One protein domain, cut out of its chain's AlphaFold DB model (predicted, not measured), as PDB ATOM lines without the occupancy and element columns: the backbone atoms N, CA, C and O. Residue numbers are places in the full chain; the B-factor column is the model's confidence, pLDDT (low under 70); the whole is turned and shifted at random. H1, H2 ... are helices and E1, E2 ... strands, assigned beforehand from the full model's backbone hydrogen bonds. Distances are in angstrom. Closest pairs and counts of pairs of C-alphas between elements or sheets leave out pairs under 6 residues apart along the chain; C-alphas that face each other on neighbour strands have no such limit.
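AT A GLANCE: This is residues 205 to 328 of the 328 residues of an uncharacterized protein of Abiotrophia sp. HMSC24B09 (UniProt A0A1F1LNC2). Picture a strongly twisted sheet of eight strands, built on the long strands E7, E8, E9 and E10, with helices H1 and H3 packed side by side on one face. On the opposite face sits the short helix H2, close to E5, E6 and E10, with the small hairpin E2 and E3 next to it. The 124 printed residues hold, in order, H1 E1 E2 E3 H2 E4 E5 E6 E7 E8 E9 E10 H3, a mixed class of helices and strands; the branched sheet is mixed, the small one antiparallel. The whole is compact and rounded, with a radius of gyration of the C-alphas of 13.2 A and spans of 34 by 32 by 27 A.

IN THESE COORDINATES: Find C-alpha 205 at (63.794, 111.394, 97.565); from there H1 runs 25.9 A to residue 223. Next come E1, residues 227 to 230, E2, 236 to 238, E3, 241 to 243, H2, 245 to 249, E4, 251 to 253, E5, 259 to 262, and E6, 265 to 267. E7, residues 273 to 282, spans 24.4 A from C-alpha 273 at (73.193, 111.902, 113.874) and bends by 75 degrees at residue 277. E8 is residues 288 to 294, 18.6 A; E9 297 to 303, 19.7 A; E10 313 to 318, 15.4 A. H3, residues 321 to 327, ends with C-alpha 327 at (68.513, 101.030, 98.843).

HOW THE PARTS SIT: Look first at E7 to E10, a meander, each strand the antiparallel neighbour of the one before: N 280 and O 289 are 2.8 A apart, N 290 and O 301 2.8 A, N 316 and O 302 2.9 A. On one side of E7 lie E1, antiparallel, with N 228 to O 281 at 2.9 A, and E5, parallel, with N 261 to O 274 at 2.7 A. E6 is E5's antiparallel edge strand, N 260 to O 267 2.8 A; E4 is parallel to E10, N 252 to O 313 2.8 A. In the hairpin of E2 and E3, N 238 and O 241 are 2.8 A apart. H1 lies over E1 and E7 at a height of 9.0 A over the sheet. H3, on the same face, touches H1 at a shallow tilt of 10 degrees, opposite ways; their closest C-alphas, of Ile 212 and Ala 326, are 5.1 A apart. H2 is on the opposite face, over none of the strands; its C-alpha 249 is 4.7 A from that of Leu 267. H1 and H2 have each O i to N i+4 pair within hydrogen-bond range; H3 has 1 of 3, and 2 of 4 O i to N i+3 pairs.

THE WHOLE: The C-alphas farthest apart, of Ile 207 and Gln 309, are 38.5 A apart. The printed part has no cut, and no link is long. The mean pLDDT of the printed part is 78.8; 28 residues are under 70, among them 205 to 214 and 229 to 236.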
ATOM      1  N   SER A 205      64.302 111.697  96.217       35.75
ATOM      2  CA  SER A 205      63.794 111.394  97.565       35.75
ATOM      3  C   SER A 205      62.424 110.729  97.543       35.75
ATOM      4  O   SER A 205      62.201 109.831  98.346       35.75
ATOM      5  N   ASP A 206      61.556 111.128  96.619       38.00
ATOM      6  CA  ASP A 206      60.199 110.608  96.470       38.00
ATOM      7  C   ASP A 206      60.235 109.251  95.768       38.00
ATOM      8  O   ASP A 206      59.625 108.332  96.266       38.00
ATOM      9  N   ILE A 207      61.080 109.044  94.745       34.94
ATOM     10  CA  ILE A 207      61.389 107.730  94.154       34.94
ATOM     11  C   ILE A 207      61.892 106.816  95.256       34.94
ATOM     12  O   ILE A 207      61.492 105.665  95.325       34.94
ATOM     13  N   ARG A 208      62.759 107.320  96.142       49.78
ATOM     14  CA  ARG A 208      63.255 106.513  97.257       49.78
ATOM     15  C   ARG A 208      62.190 106.249  98.311       49.78
ATOM     16  O   ARG A 208      62.183 105.154  98.844       49.78
ATOM     17  N   ARG A 209      61.299 107.191  98.625       52.75
ATOM     18  CA  ARG A 209      60.191 106.961  99.568       52.75
ATOM     19  C   ARG A 209      59.098 106.076  98.979       52.75
ATOM     20  O   ARG A 209      58.605 105.219  99.696       52.75
ATOM     21  N   ASP A 210      58.790 106.219  97.698       55.25
ATOM     22  CA  ASP A 210      57.885 105.375  96.921       55.25
ATOM     23  C   ASP A 210      58.466 103.968  96.782       55.25
ATOM     24  O   ASP A 210      57.753 102.988  96.971       55.25
ATOM     25  N   HIS A 211      59.774 103.846  96.541       66.25
ATOM     26  CA  HIS A 211      60.483 102.565  96.535       66.25
ATOM     27  C   HIS A 211      60.521 101.936  97.931       66.25
ATOM     28  O   HIS A 211      60.184 100.768  98.082       66.25
ATOM     29  N   ILE A 212      60.812 102.713  98.981       69.94
ATOM     30  CA  ILE A 212      60.691 102.257 100.375       69.94
ATOM     31  C   ILE A 212      59.248 101.817 100.672       69.94
ATOM     32  O   ILE A 212      59.053 100.789 101.315       69.94
ATOM     33  N   ALA A 213      58.233 102.537 100.194       68.62
ATOM     34  CA  ALA A 213      56.832 102.173 100.377       68.62
ATOM     35  C   ALA A 213      56.482 100.866  99.650       68.62
ATOM     36  O   ALA A 213      55.822 100.014 100.242       68.62
ATOM     37  N   GLN A 214      56.975 100.662  98.425       67.06
ATOM     38  CA  GLN A 214      56.827  99.409  97.675       67.06
ATOM     39  C   GLN A 214      57.518  98.237  98.383       67.06
ATOM     40  O   GLN A 214      56.923  97.168  98.541       67.06
ATOM     41  N   VAL A 215      58.746  98.440  98.869       76.19
ATOM     42  CA  VAL A 215      59.477  97.442  99.662       76.19
ATOM     43  C   VAL A 215      58.725  97.121 100.948       76.19
ATOM     44  O   VAL A 215      58.558  95.950 101.286       76.19
ATOM     45  N   MET A 216      58.190  98.128 101.639       84.62
ATOM     46  CA  MET A 216      57.383  97.927 102.840       84.62
ATOM     47  C   MET A 216      56.058  97.219 102.550       84.62
ATOM     48  O   MET A 216      55.618  96.417 103.373       84.62
ATOM     49  N   GLU A 217      55.426  97.446 101.399       73.81
ATOM     50  CA  GLU A 217      54.233  96.708 100.978       73.81
ATOM     51  C   GLU A 217      54.561  95.228 100.711       73.81
ATOM     52  O   GLU A 217      53.845  94.334 101.175       73.81
ATOM     53  N   ALA A 218      55.662  94.951 100.008       71.25
ATOM     54  CA  ALA A 218      56.133  93.592  99.753       71.25
ATOM     55  C   ALA A 218      56.504  92.869 101.058       71.25
ATOM     56  O   ALA A 218      56.050  91.747 101.293       71.25
ATOM     57  N   TYR A 219      57.247  93.541 101.938       84.44
ATOM     58  CA  TYR A 219      57.613  93.042 103.261       84.44
ATOM     59  C   TYR A 219      56.375  92.765 104.125       84.44
ATOM     60  O   TYR A 219      56.249  91.687 104.702       84.44
ATOM     61  N   SER A 220      55.404  93.685 104.144       82.88
ATOM     62  CA  SER A 220      54.113  93.504 104.826       82.88
ATOM     63  C   SER A 220      53.420  92.209 104.379       82.88
ATOM     64  O   SER A 220      53.030  91.378 105.205       82.88
ATOM     65  N   LYS A 221      53.330  91.986 103.060       80.38
ATOM     66  CA  LYS A 221      52.725  90.778 102.478       80.38
ATOM     67  C   LYS A 221      53.493  89.509 102.850       80.38
ATOM     68  O   LYS A 221      52.863  88.531 103.243       80.38
ATOM     69  N   ALA A 222      54.823  89.527 102.757       88.31
ATOM     70  CA  ALA A 222      55.673  88.375 103.068       88.31
ATOM     71  C   ALA A 222      55.572  87.956 104.543       88.31
ATOM     72  O   ALA A 222      55.490  86.768 104.849       88.31
ATOM     73  N   GLN A 223      55.516  88.931 105.453       86.25
ATOM     74  CA  GLN A 223      55.422  88.686 106.894       86.25
ATOM     75  C   GLN A 223      53.985  88.417 107.376       86.25
ATOM     76  O   GLN A 223      53.784  88.036 108.532       86.25
ATOM     77  N   GLY A 224      52.971  88.637 106.530       89.06
ATOM     78  CA  GLY A 224      51.564  88.590 106.941       89.06
ATOM     79  C   GLY A 224      51.225  89.642 108.004       89.06
ATOM     80  O   GLY A 224      50.398  89.396 108.879       89.06
ATOM     81  N   GLN A 225      51.905  90.789 107.961       90.75
ATOM     82  CA  GLN A 225      51.769  91.904 108.899       90.75
ATOM     83  C   GLN A 225      51.461  93.181 108.124       90.75
ATOM     84  O   GLN A 225      51.825  93.308 106.961       90.75
ATOM     85  N   THR A 226      50.826  94.160 108.761       81.06
ATOM     86  CA  THR A 226      50.564  95.461 108.135       81.06
ATOM     87  C   THR A 226      51.405  96.529 108.807       81.06
ATOM     88  O   THR A 226      51.428  96.619 110.034       81.06
ATOM     89  N   TYR A 227      52.071  97.347 107.999       87.19
ATOM     90  CA  TYR A 227      52.839  98.497 108.453       87.19
ATOM     91  C   TYR A 227      52.257  99.773 107.861       87.19
ATOM     92  O   TYR A 227      51.827  99.795 106.709       87.19
ATOM     93  N   GLN A 228      52.248 100.837 108.654       70.56
ATOM     94  CA  GLN A 228      51.793 102.159 108.237       70.56
ATOM     95  C   GLN A 228      52.942 103.151 108.367       70.56
ATOM     96  O   GLN A 228      53.686 103.114 109.348       70.56
ATOM     97  N   ALA A 229      53.096 104.017 107.366       68.50
ATOM     98  CA  ALA A 229      54.078 105.089 107.412       68.50
ATOM     99  C   ALA A 229      53.675 106.109 108.484       68.50
ATOM    100  O   ALA A 229      52.530 106.561 108.528       68.50
ATOM    101  N   ALA A 230      54.628 106.479 109.331       57.41
ATOM    102  CA  ALA A 230      54.480 107.547 110.304       57.41
ATOM    103  C   ALA A 230      55.224 108.791 109.815       57.41
ATOM    104  O   ALA A 230      56.342 108.732 109.301       57.41
ATOM    105  N   THR A 231      54.605 109.939 110.027       59.25
ATOM    106  CA  THR A 231      55.228 111.252 109.864       59.25
ATOM    107  C   THR A 231      54.943 112.053 111.129       59.25
ATOM    108  O   THR A 231      54.065 111.661 111.901       59.25
ATOM    109  N   PRO A 232      55.629 113.180 111.359       54.34
ATOM    110  CA  PRO A 232      55.264 114.076 112.455       54.34
ATOM    111  C   PRO A 232      53.786 114.514 112.392       54.34
ATOM    112  O   PRO A 232      53.146 114.705 113.419       54.34
ATOM    113  N   ALA A 233      53.215 114.611 111.182       41.81
ATOM    114  CA  ALA A 233      51.815 114.976 110.961       41.81
ATOM    115  C   ALA A 233      50.836 113.799 111.133       41.81
ATOM    116  O   ALA A 233      49.696 113.988 111.553       41.81
ATOM    117  N   THR A 234      51.269 112.579 110.816       47.72
ATOM    118  CA  THR A 234      50.467 111.346 110.883       47.72
ATOM    119  C   THR A 234      51.015 110.420 111.957       47.72
ATOM    120  O   THR A 234      51.317 109.254 111.692       47.72
ATOM    121  N   ALA A 235      51.218 110.971 113.154       52.12
ATOM    122  CA  ALA A 235      51.849 110.248 114.242       52.12
ATOM    123  C   ALA A 235      51.103 108.940 114.545       52.12
ATOM    124  O   ALA A 235      49.873 108.900 114.621       52.12
ATOM    125  N   LEU A 236      51.868 107.868 114.724       62.31
ATOM    126  CA  LEU A 236      51.361 106.542 115.077       62.31
ATOM    127  C   LEU A 236      51.840 106.159 116.476       62.31
ATOM    128  O   LEU A 236      52.744 106.785 117.023       62.31
ATOM    129  N   SER A 237      51.256 105.117 117.060       71.12
ATOM    130  CA  SER A 237      51.623 104.660 118.402       71.12
ATOM    131  C   SER A 237      52.537 103.439 118.349       71.12
ATOM    132  O   SER A 237      52.176 102.406 117.786       71.12
ATOM    133  N   TYR A 238      53.705 103.547 118.978       83.56
ATOM    134  CA  TYR A 238      54.549 102.422 119.365       83.56
ATOM    135  C   TYR A 238      54.439 102.230 120.873       83.56
ATOM    136  O   TYR A 238      54.994 103.012 121.647       83.56
ATOM    137  N   TYR A 239      53.687 101.213 121.295       86.94
ATOM    138  CA  TYR A 239      53.142 101.143 122.652       86.94
ATOM    139  C   TYR A 239      52.444 102.471 123.000       86.94
ATOM    140  O   TYR A 239      51.536 102.886 122.282       86.94
ATOM    141  N   ASP A 240      52.897 103.157 124.047       81.75
ATOM    142  CA  ASP A 240      52.334 104.430 124.505       81.75
ATOM    143  C   ASP A 240      53.098 105.655 123.962       81.75
ATOM    144  O   ASP A 240      52.814 106.784 124.361       81.75
ATOM    145  N   LEU A 241      54.076 105.448 123.069       69.31
ATOM    146  CA  LEU A 241      54.915 106.509 122.511       69.31
ATOM    147  C   LEU A 241      54.497 106.887 121.088       69.31
ATOM    148  O   LEU A 241      54.280 106.026 120.236       69.31
ATOM    149  N   ALA A 242      54.462 108.188 120.810       70.38
ATOM    150  CA  ALA A 242      54.240 108.722 119.472       70.38
ATOM    151  C   ALA A 242      55.467 108.512 118.564       70.38
ATOM    152  O   ALA A 242      56.595 108.882 118.906       70.38
ATOM    153  N   VAL A 243      55.229 107.960 117.377       70.12
ATOM    154  CA  VAL A 243      56.190 107.815 116.280       70.12
ATOM    155  C   VAL A 243      55.875 108.876 115.226       70.12
ATOM    156  O   VAL A 243      54.729 108.921 114.780       70.12
ATOM    157  N   PRO A 244      56.854 109.674 114.765       56.88
ATOM    158  CA  PRO A 244      58.282 109.587 115.082       56.88
ATOM    159  C   PRO A 244      58.711 110.280 116.384       56.88
ATOM    160  O   PRO A 244      59.722 109.881 116.954       56.88
ATOM    161  N   ASP A 245      57.985 111.294 116.851       71.69
ATOM    162  CA  ASP A 245      58.523 112.326 117.748       71.69
ATOM    163  C   ASP A 245      59.104 111.796 119.067       71.69
ATOM    164  O   ASP A 245      60.286 111.989 119.352       71.69
ATOM    165  N   GLN A 246      58.298 111.109 119.882       74.25
ATOM    166  CA  GLN A 246      58.747 110.613 121.188       74.25
ATOM    167  C   GLN A 246      59.731 109.454 121.032       74.25
ATOM    168  O   GLN A 246      60.723 109.390 121.757       74.25
ATOM    169  N   VAL A 247      59.479 108.574 120.061       84.69
ATOM    170  CA  VAL A 247      60.326 107.408 119.794       84.69
ATOM    171  C   VAL A 247      61.732 107.809 119.358       84.69
ATOM    172  O   VAL A 247      62.701 107.292 119.909       84.69
ATOM    173  N   LEU A 248      61.874 108.741 118.414       84.31
ATOM    174  CA  LEU A 248      63.185 109.183 117.934       84.31
ATOM    175  C   LEU A 248      63.888 110.108 118.931       84.31
ATOM    176  O   LEU A 248      65.111 110.061 119.042       84.31
ATOM    177  N   ASN A 249      63.148 110.915 119.697       79.75
ATOM    178  CA  ASN A 249      63.750 111.802 120.693       79.75
ATOM    179  C   ASN A 249      64.407 111.041 121.860       79.75
ATOM    180  O   ASN A 249      65.326 111.558 122.495       79.75
ATOM    181  N   GLN A 250      63.951 109.815 122.133       81.00
ATOM    182  CA  GLN A 250      64.472 108.953 123.199       81.00
ATOM    183  C   GLN A 250      65.204 107.712 122.665       81.00
ATOM    184  O   GLN A 250      65.382 106.726 123.383       81.00
ATOM    185  N   ALA A 251      65.616 107.735 121.398       92.88
ATOM    186  CA  ALA A 251      66.189 106.573 120.745       92.88
ATOM    187  C   ALA A 251      67.674 106.359 121.077       92.88
ATOM    188  O   ALA A 251      68.507 107.272 121.060       92.88
ATOM    189  N   LYS A 252      68.017 105.089 121.293       96.38
ATOM    190  CA  LYS A 252      69.379 104.570 121.194       96.38
ATOM    191  C   LYS A 252      69.499 103.685 119.966       96.38
ATOM    192  O   LYS A 252      68.617 102.870 119.724       96.38
ATOM    193  N   VAL A 253      70.606 103.791 119.243       96.50
ATOM    194  CA  VAL A 253      70.963 102.882 118.150       96.50
ATOM    195  C   VAL A 253      72.148 102.049 118.600       96.50
ATOM    196  O   VAL A 253      73.170 102.599 119.007       96.50
ATOM    197  N   ASP A 254      71.989 100.726 118.595       94.94
ATOM    198  CA  ASP A 254      73.035  99.774 118.994       94.94
ATOM    199  C   ASP A 254      73.636 100.097 120.386       94.94
ATOM    200  O   ASP A 254      74.831  99.954 120.644       94.94
ATOM    201  N   GLY A 255      72.783 100.571 121.305       92.81
ATOM    202  CA  GLY A 255      73.136 100.934 122.683       92.81
ATOM    203  C   GLY A 255      73.678 102.357 122.881       92.81
ATOM    204  O   GLY A 255      73.848 102.781 124.026       92.81
ATOM    205  N   GLN A 256      73.904 103.121 121.811       95.31
ATOM    206  CA  GLN A 256      74.385 104.504 121.870       95.31
ATOM    207  C   GLN A 256      73.234 105.494 121.684       95.31
ATOM    208  O   GLN A 256      72.377 105.285 120.833       95.31
ATOM    209  N   ALA A 257      73.211 106.584 122.457       93.94
ATOM    210  CA  ALA A 257      72.246 107.662 122.232       93.94
ATOM    211  C   ALA A 257      72.405 108.208 120.809       93.94
ATOM    212  O   ALA A 257      73.532 108.438 120.365       93.94
ATOM    213  N   ALA A 258      71.295 108.421 120.113       93.06
ATOM    214  CA  ALA A 258      71.286 108.902 118.740       93.06
ATOM    215  C   ALA A 258      70.454 110.179 118.614       93.06
ATOM    216  O   ALA A 258      69.607 110.482 119.453       93.06
ATOM    217  N   SER A 259      70.740 110.940 117.568       86.00
ATOM    218  CA  SER A 259      69.943 112.076 117.137       86.00
ATOM    219  C   SER A 259      69.479 111.854 115.699       86.00
ATOM    220  O   SER A 259      70.115 111.136 114.924       86.00
ATOM    221  N   PHE A 260      68.321 112.407 115.358       85.56
ATOM    222  CA  PHE A 260      67.646 112.162 114.093       85.56
ATOM    223  C   PHE A 260      67.190 113.473 113.474       85.56
ATOM    224  O   PHE A 260      66.561 114.290 114.139       85.56
ATOM    225  N   GLN A 261      67.461 113.645 112.189       75.25
ATOM    226  CA  GLN A 261      66.884 114.688 111.362       75.25
ATOM    227  C   GLN A 261      65.727 114.112 110.562       75.25
ATOM    228  O   GLN A 261      65.927 113.187 109.777       75.25
ATOM    229  N   PHE A 262      64.520 114.643 110.737       67.88
ATOM    230  CA  PHE A 262      63.355 114.214 109.964       67.88
ATOM    231  C   PHE A 262      62.477 115.406 109.612       67.88
ATOM    232  O   PHE A 262      62.107 116.171 110.496       67.88
ATOM    233  N   TYR A 263      62.166 115.588 108.324       50.28
ATOM    234  CA  TYR A 263      61.408 116.750 107.831       50.28
ATOM    235  C   TYR A 263      61.950 118.105 108.343       50.28
ATOM    236  O   TYR A 263      61.191 119.012 108.663       50.28
ATOM    237  N   GLY A 264      63.278 118.238 108.451       51.78
ATOM    238  CA  GLY A 264      63.936 119.453 108.951       51.78
ATOM    239  C   GLY A 264      63.952 119.610 110.478       51.78
ATOM    240  O   GLY A 264      64.583 120.535 110.979       51.78
ATOM    241  N   MET A 265      63.324 118.702 111.229       50.56
ATOM    242  CA  MET A 265      63.368 118.687 112.692       50.56
ATOM    243  C   MET A 265      64.580 117.907 113.193       50.56
ATOM    244  O   MET A 265      64.896 116.859 112.636       50.56
ATOM    245  N   GLN A 266      65.198 118.366 114.282       73.00
ATOM    246  CA  GLN A 266      66.228 117.626 115.012       73.00
ATOM    247  C   GLN A 266      65.615 116.997 116.274       73.00
ATOM    248  O   GLN A 266      65.137 117.703 117.157       73.00
ATOM    249  N   LEU A 267      65.644 115.669 116.362       73.38
ATOM    250  CA  LEU A 267      65.102 114.864 117.458       73.38
ATOM    251  C   LEU A 267      66.259 114.190 118.207       73.38
ATOM    252  O   LEU A 267      67.172 113.652 117.582       73.38
ATOM    253  N   GLY A 268      66.234 114.210 119.539       76.56
ATOM    254  CA  GLY A 268      67.315 113.682 120.374       76.56
ATOM    255  C   GLY A 268      68.532 114.613 120.469       76.56
ATOM    256  O   GLY A 268      68.652 115.617 119.766       76.56
ATOM    257  N   LYS A 269      69.452 114.292 121.386       77.25
ATOM    258  CA  LYS A 269      70.663 115.087 121.665       77.25
ATOM    259  C   LYS A 269      71.881 114.170 121.735       77.25
ATOM    260  O   LYS A 269      72.191 113.620 122.787       77.25
ATOM    261  N   SER A 270      72.538 113.976 120.596       85.50
ATOM    262  CA  SER A 270      73.746 113.157 120.459       85.50
ATOM    263  C   SER A 270      74.524 113.557 119.207       85.50
ATOM    264  O   SER A 270      73.927 114.019 118.234       85.50
ATOM    265  N   ASP A 271      75.832 113.312 119.213       83.38
ATOM    266  CA  ASP A 271      76.707 113.469 118.044       83.38
ATOM    267  C   ASP A 271      76.487 112.362 116.994       83.38
ATOM    268  O   ASP A 271      76.887 112.490 115.836       83.38
ATOM    269  N   LEU A 272      75.831 111.260 117.380       87.25
ATOM    270  CA  LEU A 272      75.441 110.183 116.474       87.25
ATOM    271  C   LEU A 272      74.160 110.563 115.712       87.25
ATOM    272  O   LEU A 272      73.065 110.171 116.110       87.25
ATOM    273  N   ASN A 273      74.310 111.335 114.634       86.62
ATOM    274  CA  ASN A 273      73.193 111.902 113.874       86.62
ATOM    275  C   ASN A 273      72.801 111.058 112.647       86.62
ATOM    276  O   ASN A 273      73.663 110.653 111.864       86.62
ATOM    277  N   TYR A 274      71.502 110.847 112.451       87.00
ATOM    278  CA  TYR A 274      70.916 110.141 111.312       87.00
ATOM    279  C   TYR A 274      69.904 111.022 110.577       87.00
ATOM    280  O   TYR A 274      69.092 111.681 111.205       87.00
ATOM    281  N   GLU A 275      69.874 110.982 109.251       80.81
ATOM    282  CA  GLU A 275      68.812 111.581 108.438       80.81
ATOM    283  C   GLU A 275      67.740 110.526 108.142       80.81
ATOM    284  O   GLU A 275      68.015 109.510 107.502       80.81
ATOM    285  N   VAL A 276      66.514 110.734 108.608       80.25
ATOM    286  CA  VAL A 276      65.402 109.801 108.421       80.25
ATOM    287  C   VAL A 276      64.773 110.021 107.048       80.25
ATOM    288  O   VAL A 276      64.315 111.111 106.712       80.25
ATOM    289  N   THR A 277      64.722 108.959 106.249       76.94
ATOM    290  CA  THR A 277      64.055 108.961 104.942       76.94
ATOM    291  C   THR A 277      62.583 108.576 105.082       76.94
ATOM    292  O   THR A 277      61.730 109.244 104.500       76.94
ATOM    293  N   ALA A 278      62.283 107.546 105.880       78.31
ATOM    294  CA  ALA A 278      60.927 107.100 106.196       78.31
ATOM    295  C   ALA A 278      60.909 106.290 107.503       78.31
ATOM    296  O   ALA A 278      61.927 105.718 107.899       78.31
ATOM    297  N   ILE A 279      59.753 106.212 108.158       81.88
ATOM    298  CA  ILE A 279      59.554 105.422 109.375       81.88
ATOM    299  C   ILE A 279      58.174 104.769 109.341       81.88
ATOM    300  O   ILE A 279      57.202 105.384 108.912       81.88
ATOM    301  N   TYR A 280      58.099 103.514 109.764       89.94
ATOM    302  CA  TYR A 280      56.896 102.695 109.702       89.94
ATOM    303  C   TYR A 280      56.619 102.054 111.051       89.94
ATOM    304  O   TYR A 280      57.543 101.627 111.745       89.94
ATOM    305  N   VAL A 281      55.338 101.942 111.390       85.88
ATOM    306  CA  VAL A 281      54.864 101.268 112.598       85.88
ATOM    307  C   VAL A 281      53.987 100.096 112.194       85.88
ATOM    308  O   VAL A 281      53.106 100.227 111.342       85.88
ATOM    309  N   ARG A 282      54.234  98.931 112.792       94.94
ATOM    310  CA  ARG A 282      53.369  97.764 112.611       94.94
ATOM    311  C   ARG A 282      52.005  98.031 113.242       94.94
ATOM    312  O   ARG A 282      51.937  98.637 114.304       94.94
ATOM    313  N   GLN A 283      50.925  97.554 112.630       83.50
ATOM    314  CA  GLN A 283      49.545  97.853 113.037       83.50
ATOM    315  C   GLN A 283      49.235  97.519 114.510       83.50
ATOM    316  O   GLN A 283      48.365  98.143 115.107       83.50
ATOM    317  N   ASP A 284      49.936  96.553 115.110       87.69
ATOM    318  CA  ASP A 284      49.788  96.200 116.528       87.69
ATOM    319  C   ASP A 284      50.560  97.123 117.493       87.69
ATOM    320  O   ASP A 284      50.498  96.919 118.706       87.69
ATOM    321  N   GLY A 285      51.301  98.105 116.972       88.19
ATOM    322  CA  GLY A 285      52.087  99.074 117.728       88.19
ATOM    323  C   GLY A 285      53.344  98.500 118.386       88.19
ATOM    324  O   GLY A 285      53.881  99.132 119.291       88.19
ATOM    325  N   LYS A 286      53.815  97.307 117.990       95.00
ATOM    326  CA  LYS A 286      54.930  96.602 118.665       95.00
ATOM    327  C   LYS A 286      56.215  96.504 117.856       95.00
ATOM    328  O   LYS A 286      57.162  95.855 118.297       95.00
ATOM    329  N   GLN A 287      56.269  97.143 116.694       97.25
ATOM    330  CA  GLN A 287      57.496  97.249 115.914       97.25
ATOM    331  C   GLN A 287      57.556  98.585 115.182       97.25
ATOM    332  O   GLN A 287      56.559  99.012 114.596       97.25
ATOM    333  N   VAL A 288      58.736  99.201 115.197       96.88
ATOM    334  CA  VAL A 288      59.075 100.387 114.404       96.88
ATOM    335  C   VAL A 288      60.248 100.054 113.499       96.88
ATOM    336  O   VAL A 288      61.235  99.478 113.957       96.88
ATOM    337  N   ILE A 289      60.147 100.437 112.230       97.00
ATOM    338  CA  ILE A 289      61.213 100.303 111.235       97.00
ATOM    339  C   ILE A 289      61.508 101.695 110.685       97.00
ATOM    340  O   ILE A 289      60.613 102.338 110.139       97.00
ATOM    341  N   ALA A 290      62.741 102.173 110.829       93.44
ATOM    342  CA  ALA A 290      63.183 103.457 110.300       93.44
ATOM    343  C   ALA A 290      64.265 103.263 109.232       93.44
ATOM    344  O   ALA A 290      65.288 102.623 109.470       93.44
ATOM    345  N   PHE A 291      64.046 103.862 108.066       87.81
ATOM    346  CA  PHE A 291      65.011 103.947 106.977       87.81
ATOM    347  C   PHE A 291      65.768 105.255 107.132       87.81
ATOM    348  O   PHE A 291      65.173 106.333 107.059       87.81
ATOM    349  N   VAL A 292      67.072 105.171 107.369       85.69
ATOM    350  CA  VAL A 292      67.886 106.332 107.726       85.69
ATOM    351  C   VAL A 292      69.188 106.379 106.940       85.69
ATOM    352  O   VAL A 292      69.626 105.389 106.357       85.69
ATOM    353  N   LYS A 293      69.847 107.534 106.954       81.00
ATOM    354  CA  LYS A 293      71.180 107.736 106.397       81.00
ATOM    355  C   LYS A 293      72.115 108.343 107.420       81.00
ATOM    356  O   LYS A 293      71.714 109.168 108.231       81.00
ATOM    357  N   ARG A 294      73.391 107.986 107.345       84.31
ATOM    358  CA  ARG A 294      74.469 108.639 108.092       84.31
ATOM    359  C   ARG A 294      75.722 108.666 107.234       84.31
ATOM    360  O   ARG A 294      76.120 107.636 106.705       84.31
ATOM    361  N   HIS A 295      76.341 109.839 107.082       76.12
ATOM    362  CA  HIS A 295      77.538 110.029 106.243       76.12
ATOM    363  C   HIS A 295      77.401 109.398 104.845       76.12
ATOM    364  O   HIS A 295      78.286 108.673 104.392       76.12
ATOM    365  N   ASN A 296      76.263 109.637 104.187       64.31
ATOM    366  CA  ASN A 296      75.934 109.107 102.859       64.31
ATOM    367  C   ASN A 296      75.803 107.568 102.758       64.31
ATOM    368  O   ASN A 296      75.725 107.037 101.656       64.31
ATOM    369  N   HIS A 297      75.748 106.857 103.888       73.56
ATOM    370  CA  HIS A 297      75.449 105.425 103.952       73.56
ATOM    371  C   HIS A 297      74.036 105.218 104.485       73.56
ATOM    372  O   HIS A 297      73.629 105.900 105.428       73.56
ATOM    373  N   ALA A 298      73.292 104.299 103.877       80.00
ATOM    374  CA  ALA A 298      71.933 103.971 104.281       80.00
ATOM    375  C   ALA A 298      71.919 102.842 105.322       80.00
ATOM    376  O   ALA A 298      72.729 101.918 105.263       80.00
ATOM    377  N   TYR A 299      71.004 102.938 106.281       87.00
ATOM    378  CA  TYR A 299      70.813 101.979 107.361       87.00
ATOM    379  C   TYR A 299      69.321 101.741 107.575       87.00
ATOM    380  O   TYR A 299      68.497 102.633 107.356       87.00
ATOM    381  N   ILE A 300      68.989 100.553 108.069       93.75
ATOM    382  CA  ILE A 300      67.646 100.225 108.544       93.75
ATOM    383  C   ILE A 300      67.749  99.973 110.035       93.75
ATOM    384  O   ILE A 300      68.593  99.196 110.486       93.75
ATOM    385  N   LEU A 301      66.908 100.664 110.786       97.00
ATOM    386  CA  LEU A 301      66.838 100.576 112.230       97.00
ATOM    387  C   LEU A 301      65.519  99.927 112.618       97.00
ATOM    388  O   LEU A 301      64.459 100.386 112.198       97.00
ATOM    389  N   GLU A 302      65.574  98.896 113.452       97.31
ATOM    390  CA  GLU A 302      64.387  98.212 113.958       97.31
ATOM    391  C   GLU A 302      64.300  98.318 115.478       97.31
ATOM    392  O   GLU A 302      65.280  98.072 116.183       97.31
ATOM    393  N   ALA A 303      63.115  98.641 115.987       97.12
ATOM    394  CA  ALA A 303      62.779  98.543 117.402       97.12
ATOM    395  C   ALA A 303      61.610  97.570 117.576       97.12
ATOM    396  O   ALA A 303      60.557  97.739 116.963       97.12
ATOM    397  N   THR A 304      61.804  96.544 118.405       92.06
ATOM    398  CA  THR A 304      60.789  95.521 118.734       92.06
ATOM    399  C   THR A 304      60.581  95.355 120.240       92.06
ATOM    400  O   THR A 304      59.557  94.830 120.683       92.06
ATOM    401  N   ALA A 305      61.547  95.804 121.049       92.69
ATOM    402  CA  ALA A 305      61.476  95.762 122.500       92.69
ATOM    403  C   ALA A 305      60.637  96.924 123.036       92.69
ATOM    404  O   ALA A 305      60.824  98.072 122.622       92.69
ATOM    405  N   GLN A 306      59.743  96.633 123.981       92.19
ATOM    406  CA  GLN A 306      58.974  97.663 124.674       92.19
ATOM    407  C   GLN A 306      59.914  98.748 125.235       92.19
ATOM    408  O   GLN A 306      60.983  98.391 125.745       92.19
ATOM    409  N   PRO A 307      59.541 100.040 125.141       91.12
ATOM    410  CA  PRO A 307      60.309 101.110 125.766       91.12
ATOM    411  C   PRO A 307      60.528 100.840 127.257       91.12
ATOM    412  O   PRO A 307      59.685 100.214 127.910       91.12
ATOM    413  N   ASP A 308      61.657 101.292 127.800       90.12
ATOM    414  CA  ASP A 308      61.921 101.145 129.232       90.12
ATOM    415  C   ASP A 308      61.038 102.079 130.085       90.12
ATOM    416  O   ASP A 308      60.190 102.815 129.582       90.12
ATOM    417  N   GLN A 309      61.221 102.046 131.409       82.12
ATOM    418  CA  GLN A 309      60.427 102.869 132.331       82.12
ATOM    419  C   GLN A 309      60.634 104.380 132.147       82.12
ATOM    420  O   GLN A 309      59.818 105.162 132.630       82.12
ATOM    421  N   GLU A 310      61.704 104.788 131.466       79.06
ATOM    422  CA  GLU A 310      62.010 106.184 131.158       79.06
ATOM    423  C   GLU A 310      61.499 106.590 129.765       79.06
ATOM    424  O   GLU A 310      61.549 107.771 129.434       79.06
ATOM    425  N   GLY A 311      60.949 105.645 128.987       80.00
ATOM    426  CA  GLY A 311      60.469 105.853 127.618       80.00
ATOM    427  C   GLY A 311      61.545 105.644 126.546       80.00
ATOM    428  O   GLY A 311      61.305 105.923 125.369       80.00
ATOM    429  N   GLN A 312      62.720 105.131 126.916       90.75
ATOM    430  CA  GLN A 312      63.829 104.939 125.991       90.75
ATOM    431  C   GLN A 312      63.538 103.817 124.998       90.75
ATOM    432  O   GLN A 312      63.188 102.696 125.376       90.75
ATOM    433  N   VAL A 313      63.762 104.102 123.715       94.06
ATOM    434  CA  VAL A 313      63.570 103.135 122.632       94.06
ATOM    435  C   VAL A 313      64.919 102.624 122.151       94.06
ATOM    436  O   VAL A 313      65.801 103.399 121.789       94.06
ATOM    437  N   SER A 314      65.087 101.304 122.129       96.94
ATOM    438  CA  SER A 314      66.300 100.664 121.612       96.94
ATOM    439  C   SER A 314      66.086 100.203 120.176       96.94
ATOM    440  O   SER A 314      65.395  99.215 119.930       96.94
ATOM    441  N   PHE A 315      66.713 100.908 119.241       97.88
ATOM    442  CA  PHE A 315      66.866 100.487 117.858       97.88
ATOM    443  C   PHE A 315      68.109  99.613 117.690       97.88
ATOM    444  O   PHE A 315      69.140  99.825 118.337       97.88
ATOM    445  N   GLN A 316      68.012  98.642 116.790       96.56
ATOM    446  CA  GLN A 316      69.132  97.845 116.302       96.56
ATOM    447  C   GLN A 316      69.284  98.042 114.799       96.56
ATOM    448  O   GLN A 316      68.285  98.075 114.075       96.56
ATOM    449  N   THR A 317      70.522  98.143 114.325       93.56
ATOM    450  CA  THR A 317      70.789  98.122 112.886       93.56
ATOM    451  C   THR A 317      70.522  96.718 112.335       93.56
ATOM    452  O   THR A 317      71.069  95.736 112.837       93.56
ATOM    453  N   THR A 318      69.710  96.606 111.285       88.12
ATOM    454  CA  THR A 318      69.378  95.324 110.641       88.12
ATOM    455  C   THR A 318      70.060  95.177 109.281       88.12
ATOM    456  O   THR A 318      70.413  96.155 108.624       88.12
ATOM    457  N   GLN A 319      70.244  93.926 108.861       85.94
ATOM    458  CA  GLN A 319      70.728  93.532 107.532       85.94
ATOM    459  C   GLN A 319      69.694  92.647 106.826       85.94
ATOM    460  O   GLN A 319      70.050  91.793 106.017       85.94
ATOM    461  N   ASN A 320      68.411  92.797 107.178       84.12
ATOM    462  CA  ASN A 320      67.336  92.025 106.571       84.12
ATOM    463  C   ASN A 320      67.328  92.251 105.044       84.12
ATOM    464  O   ASN A 320      67.044  93.371 104.611       84.12
ATOM    465  N   PRO A 321      67.609  91.218 104.228       79.94
ATOM    466  CA  PRO A 321      67.765  91.379 102.786       79.94
ATOM    467  C   PRO A 321      66.483  91.862 102.098       79.94
ATOM    468  O   PRO A 321      66.571  92.571 101.103       79.94
ATOM    469  N   GLU A 322      65.301  91.539 102.637       82.69
ATOM    470  CA  GLU A 322      64.023  92.002 102.082       82.69
ATOM    471  C   GLU A 322      63.890  93.524 102.203       82.69
ATOM    472  O   GLU A 322      63.502  94.193 101.251       82.69
ATOM    473  N   LEU A 323      64.273  94.079 103.355       82.25
ATOM    474  CA  LEU A 323      64.205  95.515 103.615       82.25
ATOM    475  C   LEU A 323      65.369  96.275 102.962       82.25
ATOM    476  O   LEU A 323      65.183  97.406 102.522       82.25
ATOM    477  N   MET A 324      66.554  95.660 102.868       77.00
ATOM    478  CA  MET A 324      67.736  96.281 102.253       77.00
ATOM    479  C   MET A 324      67.567  96.562 100.758       77.00
ATOM    480  O   MET A 324      68.195  97.492 100.258       77.00
ATOM    481  N   SER A 325      66.653  95.855 100.081       74.44
ATOM    482  CA  SER A 325      66.267  96.159  98.695       74.44
ATOM    483  C   SER A 325      65.724  97.583  98.497       74.44
ATOM    484  O   SER A 325      65.686  98.086  97.378       74.44
ATOM    485  N   ALA A 326      65.361  98.280  99.581       60.00
ATOM    486  CA  ALA A 326      64.958  99.684  99.552       60.00
ATOM    487  C   ALA A 326      66.091 100.665  99.202       60.00
ATOM    488  O   ALA A 326      65.825 101.855  99.007       60.00
ATOM    489  N   PHE A 327      67.345 100.205  99.167       64.31
ATOM    490  CA  PHE A 327      68.513 101.030  98.843       64.31
ATOM    491  C   PHE A 327      69.200 100.660  97.522       64.31
ATOM    492  O   PHE A 327      70.196 101.308  97.188       64.31
ATOM    493  N   ASP A 328      68.682  99.655  96.811       58.22
ATOM    494  CA  ASP A 328      69.122  99.259  95.466       58.22
ATOM    495  C   ASP A 328      68.634 100.253  94.395       58.22
ATOM    496  O   ASP A 328      69.415 100.545  93.458       58.22
TER     497      ASP A 328